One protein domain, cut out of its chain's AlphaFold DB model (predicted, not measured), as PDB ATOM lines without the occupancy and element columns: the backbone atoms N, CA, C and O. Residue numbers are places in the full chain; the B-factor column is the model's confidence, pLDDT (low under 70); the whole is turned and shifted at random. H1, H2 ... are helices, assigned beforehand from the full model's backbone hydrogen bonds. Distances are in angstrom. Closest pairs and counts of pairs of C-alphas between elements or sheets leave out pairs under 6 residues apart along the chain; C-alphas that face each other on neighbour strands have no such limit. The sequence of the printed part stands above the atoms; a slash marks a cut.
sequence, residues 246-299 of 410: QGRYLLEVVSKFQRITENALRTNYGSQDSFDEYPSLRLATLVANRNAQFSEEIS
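Overview. This is residues 246 to 299 of the 410 residues of the protein "DYNc domain-containing protein" of Penicillium solitum (UniProt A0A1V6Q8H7). Two long helices, H1 and H3, follow one another nearly end to end as a long, slightly bowed rod, and between them the chain makes a small loop to one side that holds the short helix H2. The two helices meet only at their ends, and the far part of each, residues 246 to 258 of H1 and 286 to 299 of H3, stands free. The printed part has 54 residues, with three named helices in the order H1, H2, H3 and no named strand; its class is all helix. It is only just extended, close to loose, with a radius of gyration of the C-alphas of 15.1 A, and the C-alphas span 54 by 19 by 15 A.

Along the chain. The printed part begins with H1, residues 246 to 265, the longest helix by residues, from C-alpha 246 at (334.380, 371.931, 261.137) to C-alpha 265 at (324.488, 366.643, 234.655), 28.8 A from first to last C-alpha. H2 follows at residues 274 to 277, four residues, 5.1 A from first to last C-alpha. H3, residues 283 to 299, is 24.2 A long from first to last C-alpha and ends at C-alpha 299, at (304.100, 357.729, 217.898).

Arrangement. H1 and H3 touch only at their ends, with 4 pairs of C-alphas within 8 A; the closest C-alphas are those of Leu 265 and Ala 284, 6.2 A apart. H1 touches H3 with residues 264 to 265 alone, and H3 touches H1 with residues 283 to 284 alone. Their lines stand at a shallow tilt of 32 degrees and run the same way, and their centres are 29.6 A apart. H2 touches no helix. H1 and H2 are apart, but only just, with their closest C-alphas 8.2 A apart, and H2 and H3 are apart too. In H1 and H3 every pair of O of residue i and N of residue i+4 is within hydrogen-bond range, while H2 is too short for such a pair; its one pair of O of residue i and N of residue i+3 is not within range.

Size, cuts and confidence. The outline is a rod, and the two C-alphas farthest apart are those of Gln 246 and Ser 299, the first and last printed residues, at 54.7 A. The printed part has no cut. The link from H1 to H2, with 8 residues between them, is short, and the link from H2 to H3, with 5 residues, is tight. The mean pLDDT of the printed part is 88.8, and no printed residue is under 70.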
ATOM      1  N   GLN A 246     335.718 372.442 261.443       91.88
ATOM      2  CA  GLN A 246     334.380 371.931 261.137       91.88
ATOM      3  C   GLN A 246     333.791 372.604 259.892       91.88
ATOM      4  O   GLN A 246     333.297 371.920 258.994       91.88
ATOM      5  N   GLY A 247     333.906 373.933 259.796       92.94
ATOM      6  CA  GLY A 247     333.475 374.689 258.622       92.94
ATOM      7  C   GLY A 247     334.200 374.253 257.347       92.94
ATOM      8  O   GLY A 247     333.560 374.022 256.323       92.94
ATOM      9  N   ARG A 248     335.525 374.061 257.412       91.19
ATOM     10  CA  ARG A 248     336.325 373.570 256.278       91.19
ATOM     11  C   ARG A 248     335.871 372.189 255.808       91.19
ATOM     12  O   ARG A 248     335.702 371.992 254.608       91.19
ATOM     13  N   TYR A 249     335.637 371.267 256.739       91.44
ATOM     14  CA  TYR A 249     335.157 369.923 256.421       91.44
ATOM     15  C   TYR A 249     333.799 369.953 255.708       91.44
ATOM     16  O   TYR A 249     333.624 369.318 254.669       91.44
ATOM     17  N   LEU A 250     332.841 370.738 256.217       93.50
ATOM     18  CA  LEU A 250     331.530 370.880 255.577       93.50
ATOM     19  C   LEU A 250     331.644 371.477 254.167       93.50
ATOM     20  O   LEU A 250     330.994 370.990 253.245       93.50
ATOM     21  N   LEU A 251     332.502 372.482 253.974       94.44
ATOM     22  CA  LEU A 251     332.754 373.070 252.654       94.44
ATOM     23  C   LEU A 251     333.361 372.066 251.669       94.44
ATOM     24  O   LEU A 251     333.009 372.079 250.488       94.44
ATOM     25  N   GLU A 252     334.240 371.183 252.138       93.25
ATOM     26  CA  GLU A 252     334.802 370.108 251.322       93.25
ATOM     27  C   GLU A 252     333.722 369.099 250.908       93.25
ATOM     28  O   GLU A 252     333.638 368.735 249.733       93.25
ATOM     29  N   VAL A 253     332.842 368.702 251.835       94.00
ATOM     30  CA  VAL A 253     331.700 367.820 251.541       94.00
ATOM     31  C   VAL A 253     330.767 368.456 250.510       94.00
ATOM     32  O   VAL A 253     330.415 367.807 249.524       94.00
ATOM     33  N   VAL A 254     330.416 369.733 250.687       96.25
ATOM     34  CA  VAL A 254     329.563 370.476 249.746       96.25
ATOM     35  C   VAL A 254     330.224 370.573 248.372       96.25
ATOM     36  O   VAL A 254     329.581 370.307 247.359       96.25
ATOM     37  N   SER A 255     331.522 370.873 248.323       95.00
ATOM     38  CA  SER A 255     332.285 370.957 247.074       95.00
ATOM     39  C   SER A 255     332.375 369.598 246.370       95.00
ATOM     40  O   SER A 255     332.251 369.510 245.145       95.00
ATOM     41  N   LYS A 256     332.541 368.506 247.132       92.56
ATOM     42  CA  LYS A 256     332.515 367.140 246.601       92.56
ATOM     43  C   LYS A 256     331.144 366.817 246.014       92.56
ATOM     44  O   LYS A 256     331.097 366.326 244.890       92.56
ATOM     45  N   PHE A 257     330.062 367.125 246.726       93.44
ATOM     46  CA  PHE A 257     328.696 366.941 246.235       93.44
ATOM     47  C   PHE A 257     328.440 367.744 244.955       93.44
ATOM     48  O   PHE A 257     328.009 367.172 243.958       93.44
ATOM     49  N   GLN A 258     328.782 369.034 244.939       94.00
ATOM     50  CA  GLN A 258     328.629 369.889 243.761       94.00
ATOM     51  C   GLN A 258     329.346 369.295 242.544       94.00
ATOM     52  O   GLN A 258     328.748 369.176 241.478       94.00
ATOM     53  N   ARG A 259     330.600 368.850 242.708       91.56
ATOM     54  CA  ARG A 259     331.372 368.220 241.628       91.56
ATOM     55  C   ARG A 259     330.705 366.945 241.103       91.56
ATOM     56  O   ARG A 259     330.694 366.723 239.895       91.56
ATOM     57  N   ILE A 260     330.157 366.113 241.989       90.56
ATOM     58  CA  ILE A 260     329.428 364.892 241.603       90.56
ATOM     59  C   ILE A 260     328.196 365.254 240.781       90.56
ATOM     60  O   ILE A 260     328.007 364.720 239.691       90.56
ATOM     61  N   THR A 261     327.398 366.198 241.269       89.81
ATOM     62  CA  THR A 261     326.182 366.657 240.597       89.81
ATOM     63  C   THR A 261     326.492 367.277 239.233       89.81
ATOM     64  O   THR A 261     325.841 366.947 238.244       89.81
ATOM     65  N   GLU A 262     327.528 368.113 239.130       90.56
ATOM     66  CA  GLU A 262     327.978 368.676 237.852       90.56
ATOM     67  C   GLU A 262     328.416 367.587 236.866       90.56
ATOM     68  O   GLU A 262     328.049 367.641 235.690       90.56
ATOM     69  N   ASN A 263     329.155 366.576 237.332       90.69
ATOM     70  CA  ASN A 263     329.555 365.444 236.498       90.69
ATOM     71  C   ASN A 263     328.341 364.628 236.027       90.69
ATOM     72  O   ASN A 263     328.286 364.256 234.853       90.69
ATOM     73  N   ALA A 264     327.352 364.411 236.899       88.88
ATOM     74  CA  ALA A 264     326.114 363.709 236.566       88.88
ATOM     75  C   ALA A 264     325.305 364.447 235.484       88.88
ATOM     76  O   ALA A 264     324.839 363.827 234.525       88.88
ATOM     77  N   LEU A 265     325.187 365.775 235.611       88.44
ATOM     78  CA  LEU A 265     324.488 366.643 234.655       88.44
ATOM     79  C   LEU A 265     325.217 366.739 233.310       88.44
ATOM     80  O   LEU A 265     324.577 366.753 232.263       88.44
ATOM     81  N   ARG A 266     326.555 366.783 233.320       88.44
ATOM     82  CA  ARG A 266     327.387 366.865 232.106       88.44
ATOM     83  C   ARG A 266     327.641 365.519 231.432       88.44
ATOM     84  O   ARG A 266     328.424 365.468 230.489       88.44
ATOM     85  N   THR A 267     327.026 364.433 231.904       87.50
ATOM     86  CA  THR A 267     327.244 363.061 231.404       87.50
ATOM     87  C   THR A 267     328.693 362.562 231.533       87.50
ATOM     88  O   THR A 267     329.111 361.641 230.839       87.50
ATOM     89  N   ASN A 268     329.480 363.140 232.447       87.31
ATOM     90  CA  ASN A 268     330.873 362.755 232.685       87.31
ATOM     91  C   ASN A 268     330.980 361.630 233.731       87.31
ATOM     92  O   ASN A 268     331.534 361.811 234.821       87.31
ATOM     93  N   TYR A 269     330.420 360.465 233.407       86.19
ATOM     94  CA  TYR A 269     330.303 359.343 234.345       86.19
ATOM     95  C   TYR A 269     331.635 358.644 234.641       86.19
ATOM     96  O   TYR A 269     331.818 358.141 235.738       86.19
ATOM     97  N   GLY A 270     332.611 358.697 233.727       82.81
ATOM     98  CA  GLY A 270     333.934 358.083 233.932       82.81
ATOM     99  C   GLY A 270     334.838 358.815 234.932       82.81
ATOM    100  O   GLY A 270     335.985 358.431 235.122       82.81
ATOM    101  N   SER A 271     334.357 359.903 235.538       81.88
ATOM    102  CA  SER A 271     335.120 360.680 236.517       81.88
ATOM    103  C   SER A 271     335.082 360.098 237.933       81.88
ATOM    104  O   SER A 271     335.917 360.481 238.756       81.88
ATOM    105  N   GLN A 272     334.113 359.225 238.237       82.50
ATOM    106  CA  GLN A 272     333.961 358.584 239.542       82.50
ATOM    107  C   GLN A 272     333.303 357.208 239.438       82.50
ATOM    108  O   GLN A 272     332.275 357.060 238.782       82.50
ATOM    109  N   ASP A 273     333.820 356.261 240.217       85.81
ATOM    110  CA  ASP A 273     333.331 354.876 240.288       85.81
ATOM    111  C   ASP A 273     331.888 354.769 240.828       85.81
ATOM    112  O   ASP A 273     331.171 353.809 240.550       85.81
ATOM    113  N   SER A 274     331.407 355.790 241.548       85.38
ATOM    114  CA  SER A 274     330.038 355.846 242.083       85.38
ATOM    115  C   SER A 274     328.958 355.758 240.997       85.38
ATOM    116  O   SER A 274     327.863 355.264 241.263       85.38
ATOM    117  N   PHE A 275     329.250 356.192 239.767       88.38
ATOM    118  CA  PHE A 275     328.325 356.076 238.636       88.38
ATOM    119  C   PHE A 275     328.270 354.671 238.027       88.38
ATOM    120  O   PHE A 275     327.352 354.395 237.249       88.38
ATOM    121  N   ASP A 276     329.247 353.811 238.318       86.50
ATOM    122  CA  ASP A 276     329.243 352.397 237.931       86.50
ATOM    123  C   ASP A 276     328.533 351.549 238.992       86.50
ATOM    124  O   ASP A 276     327.737 350.679 238.645       86.50
ATOM    125  N   GLU A 277     328.743 351.858 240.275       88.69
ATOM    126  CA  GLU A 277     328.041 351.204 241.388       88.69
ATOM    127  C   GLU A 277     326.539 351.520 241.400       88.69
ATOM    128  O   GLU A 277     325.719 350.641 241.663       88.69
ATOM    129  N   TYR A 278     326.168 352.766 241.084       87.56
ATOM    130  CA  TYR A 278     324.781 353.230 241.111       87.56
ATOM    131  C   TYR A 278     324.369 353.816 239.753       87.56
ATOM    132  O   TYR A 278     324.416 355.035 239.550       87.56
ATOM    133  N   PRO A 279     323.886 352.976 238.815       85.94
ATOM    134  CA  PRO A 279     323.403 353.434 237.511       85.94
ATOM    135  C   PRO A 279     322.269 354.465 237.598       85.94
ATOM    136  O   PRO A 279     322.105 355.277 236.688       85.94
ATOM    137  N   SER A 280     321.516 354.482 238.704       86.12
ATOM    138  CA  SER A 280     320.452 355.460 238.967       86.12
ATOM    139  C   SER A 280     320.956 356.906 239.059       86.12
ATOM    140  O   SER A 280     320.198 357.838 238.797       86.12
ATOM    141  N   LEU A 281     322.242 357.117 239.361       86.69
ATOM    142  CA  LEU A 281     322.858 358.447 239.414       86.69
ATOM    143  C   LEU A 281     323.138 359.032 238.020       86.69
ATOM    144  O   LEU A 281     323.457 360.217 237.893       86.69
ATOM    145  N   ARG A 282     322.988 358.241 236.948       89.25
ATOM    146  CA  ARG A 282     323.145 358.692 235.555       89.25
ATOM    147  C   ARG A 282     321.886 359.403 235.059       89.25
ATOM    148  O   ARG A 282     321.290 359.014 234.056       89.25
ATOM    149  N   LEU A 283     321.489 360.467 235.757       85.38
ATOM    150  CA  LEU A 283     320.202 361.145 235.575       85.38
ATOM    151  C   LEU A 283     319.921 361.523 234.114       85.38
ATOM    152  O   LEU A 283     318.860 361.200 233.591       85.38
ATOM    153  N   ALA A 284     320.880 362.148 233.426       88.31
ATOM    154  CA  ALA A 284     320.700 362.535 232.025       88.31
ATOM    155  C   ALA A 284     320.474 361.328 231.092       88.31
ATOM    156  O   ALA A 284     319.693 361.425 230.150       88.31
ATOM    157  N   THR A 285     321.088 360.176 231.385       88.50
ATOM    158  CA  THR A 285     320.855 358.931 230.631       88.50
ATOM    159  C   THR A 285     319.448 358.393 230.886       88.50
ATOM    160  O   THR A 285     318.752 358.031 229.943       88.50
ATOM    161  N   LEU A 286     318.998 358.386 232.146       88.06
ATOM    162  CA  LEU A 286     317.637 357.963 232.498       88.06
ATOM    163  C   LEU A 286     316.580 358.841 231.826       88.06
ATOM    164  O   LEU A 286     315.630 358.323 231.242       88.06
ATOM    165  N   VAL A 287     316.771 360.162 231.859       88.75
ATOM    166  CA  VAL A 287     315.876 361.123 231.201       88.75
ATOM    167  C   VAL A 287     315.872 360.912 229.687       88.75
ATOM    168  O   VAL A 287     314.802 360.876 229.086       88.75
ATOM    169  N   ALA A 288     317.037 360.717 229.060       89.94
ATOM    170  CA  ALA A 288     317.124 360.455 227.624       89.94
ATOM    171  C   ALA A 288     316.393 359.162 227.226       89.94
ATOM    172  O   ALA A 288     315.600 359.170 226.284       89.94
ATOM    173  N   ASN A 289     316.594 358.078 227.979       90.25
ATOM    174  CA  ASN A 289     315.912 356.807 227.743       90.25
ATOM    175  C   ASN A 289     314.394 356.939 227.925       90.25
ATOM    176  O   ASN A 289     313.630 356.440 227.101       90.25
ATOM    177  N   ARG A 290     313.943 357.658 228.963       88.06
ATOM    178  CA  ARG A 290     312.511 357.888 229.189       88.06
ATOM    179  C   ARG A 290     311.891 358.744 228.088       88.06
ATOM    180  O   ARG A 290     310.778 358.447 227.667       88.06
ATOM    181  N   ASN A 291     312.604 359.756 227.593       90.25
ATOM    182  CA  ASN A 291     312.151 360.575 226.469       90.25
ATOM    183  C   ASN A 291     312.033 359.760 225.175       90.25
ATOM    184  O   ASN A 291     311.081 359.958 224.426       90.25
ATOM    185  N   ALA A 292     312.959 358.830 224.918       90.19
ATOM    186  CA  ALA A 292     312.871 357.931 223.768       90.19
ATOM    187  C   ALA A 292     311.631 357.026 223.857       90.19
ATOM    188  O   ALA A 292     310.859 356.955 222.903       90.19
ATOM    189  N   GLN A 293     311.387 356.426 225.027       86.62
ATOM    190  CA  GLN A 293     310.174 355.638 225.279       86.62
ATOM    191  C   GLN A 293     308.906 356.477 225.119       86.62
ATOM    192  O   GLN A 293     307.966 356.051 224.462       86.62
ATOM    193  N   PHE A 294     308.885 357.690 225.672       85.50
ATOM    194  CA  PHE A 294     307.750 358.599 225.529       85.50
ATOM    195  C   PHE A 294     307.487 358.955 224.058       85.50
ATOM    196  O   PHE A 294     306.343 358.978 223.619       85.50
ATOM    197  N   SER A 295     308.540 359.194 223.274       87.75
ATOM    198  CA  SER A 295     308.425 359.456 221.838       87.75
ATOM    199  C   SER A 295     307.825 358.268 221.078       87.75
ATOM    200  O   SER A 295     307.009 358.463 220.180       87.75
ATOM    201  N   GLU A 296     308.226 357.043 221.415       86.00
ATOM    202  CA  GLU A 296     307.686 355.816 220.825       86.00
ATOM    203  C   GLU A 296     306.221 355.584 221.228       86.00
ATOM    204  O   GLU A 296     305.380 355.301 220.374       86.00
ATOM    205  N   GLU A 297     305.895 355.793 222.506       82.69
ATOM    206  CA  GLU A 297     304.530 355.740 223.044       82.69
ATOM    207  C   GLU A 297     303.615 356.740 222.320       82.69
ATOM    208  O   GLU A 297     302.563 356.366 221.813       82.69
ATOM    209  N   ILE A 298     304.041 357.998 222.167       83.56
ATOM    210  CA  ILE A 298     303.271 359.015 221.434       83.56
ATOM    211  C   ILE A 298     303.127 358.663 219.949       83.56
ATOM    212  O   ILE A 298     302.055 358.854 219.380       83.56
ATOM    213  N   SER A 299     304.168 358.130 219.309       81.69
ATOM    214  CA  SER A 299     304.100 357.729 217.898       81.69
ATOM    215  C   SER A 299     303.080 356.604 217.671       81.69
ATOM    216  O   SER A 299     302.267 356.653 216.745       81.69
TER     217      SER A 299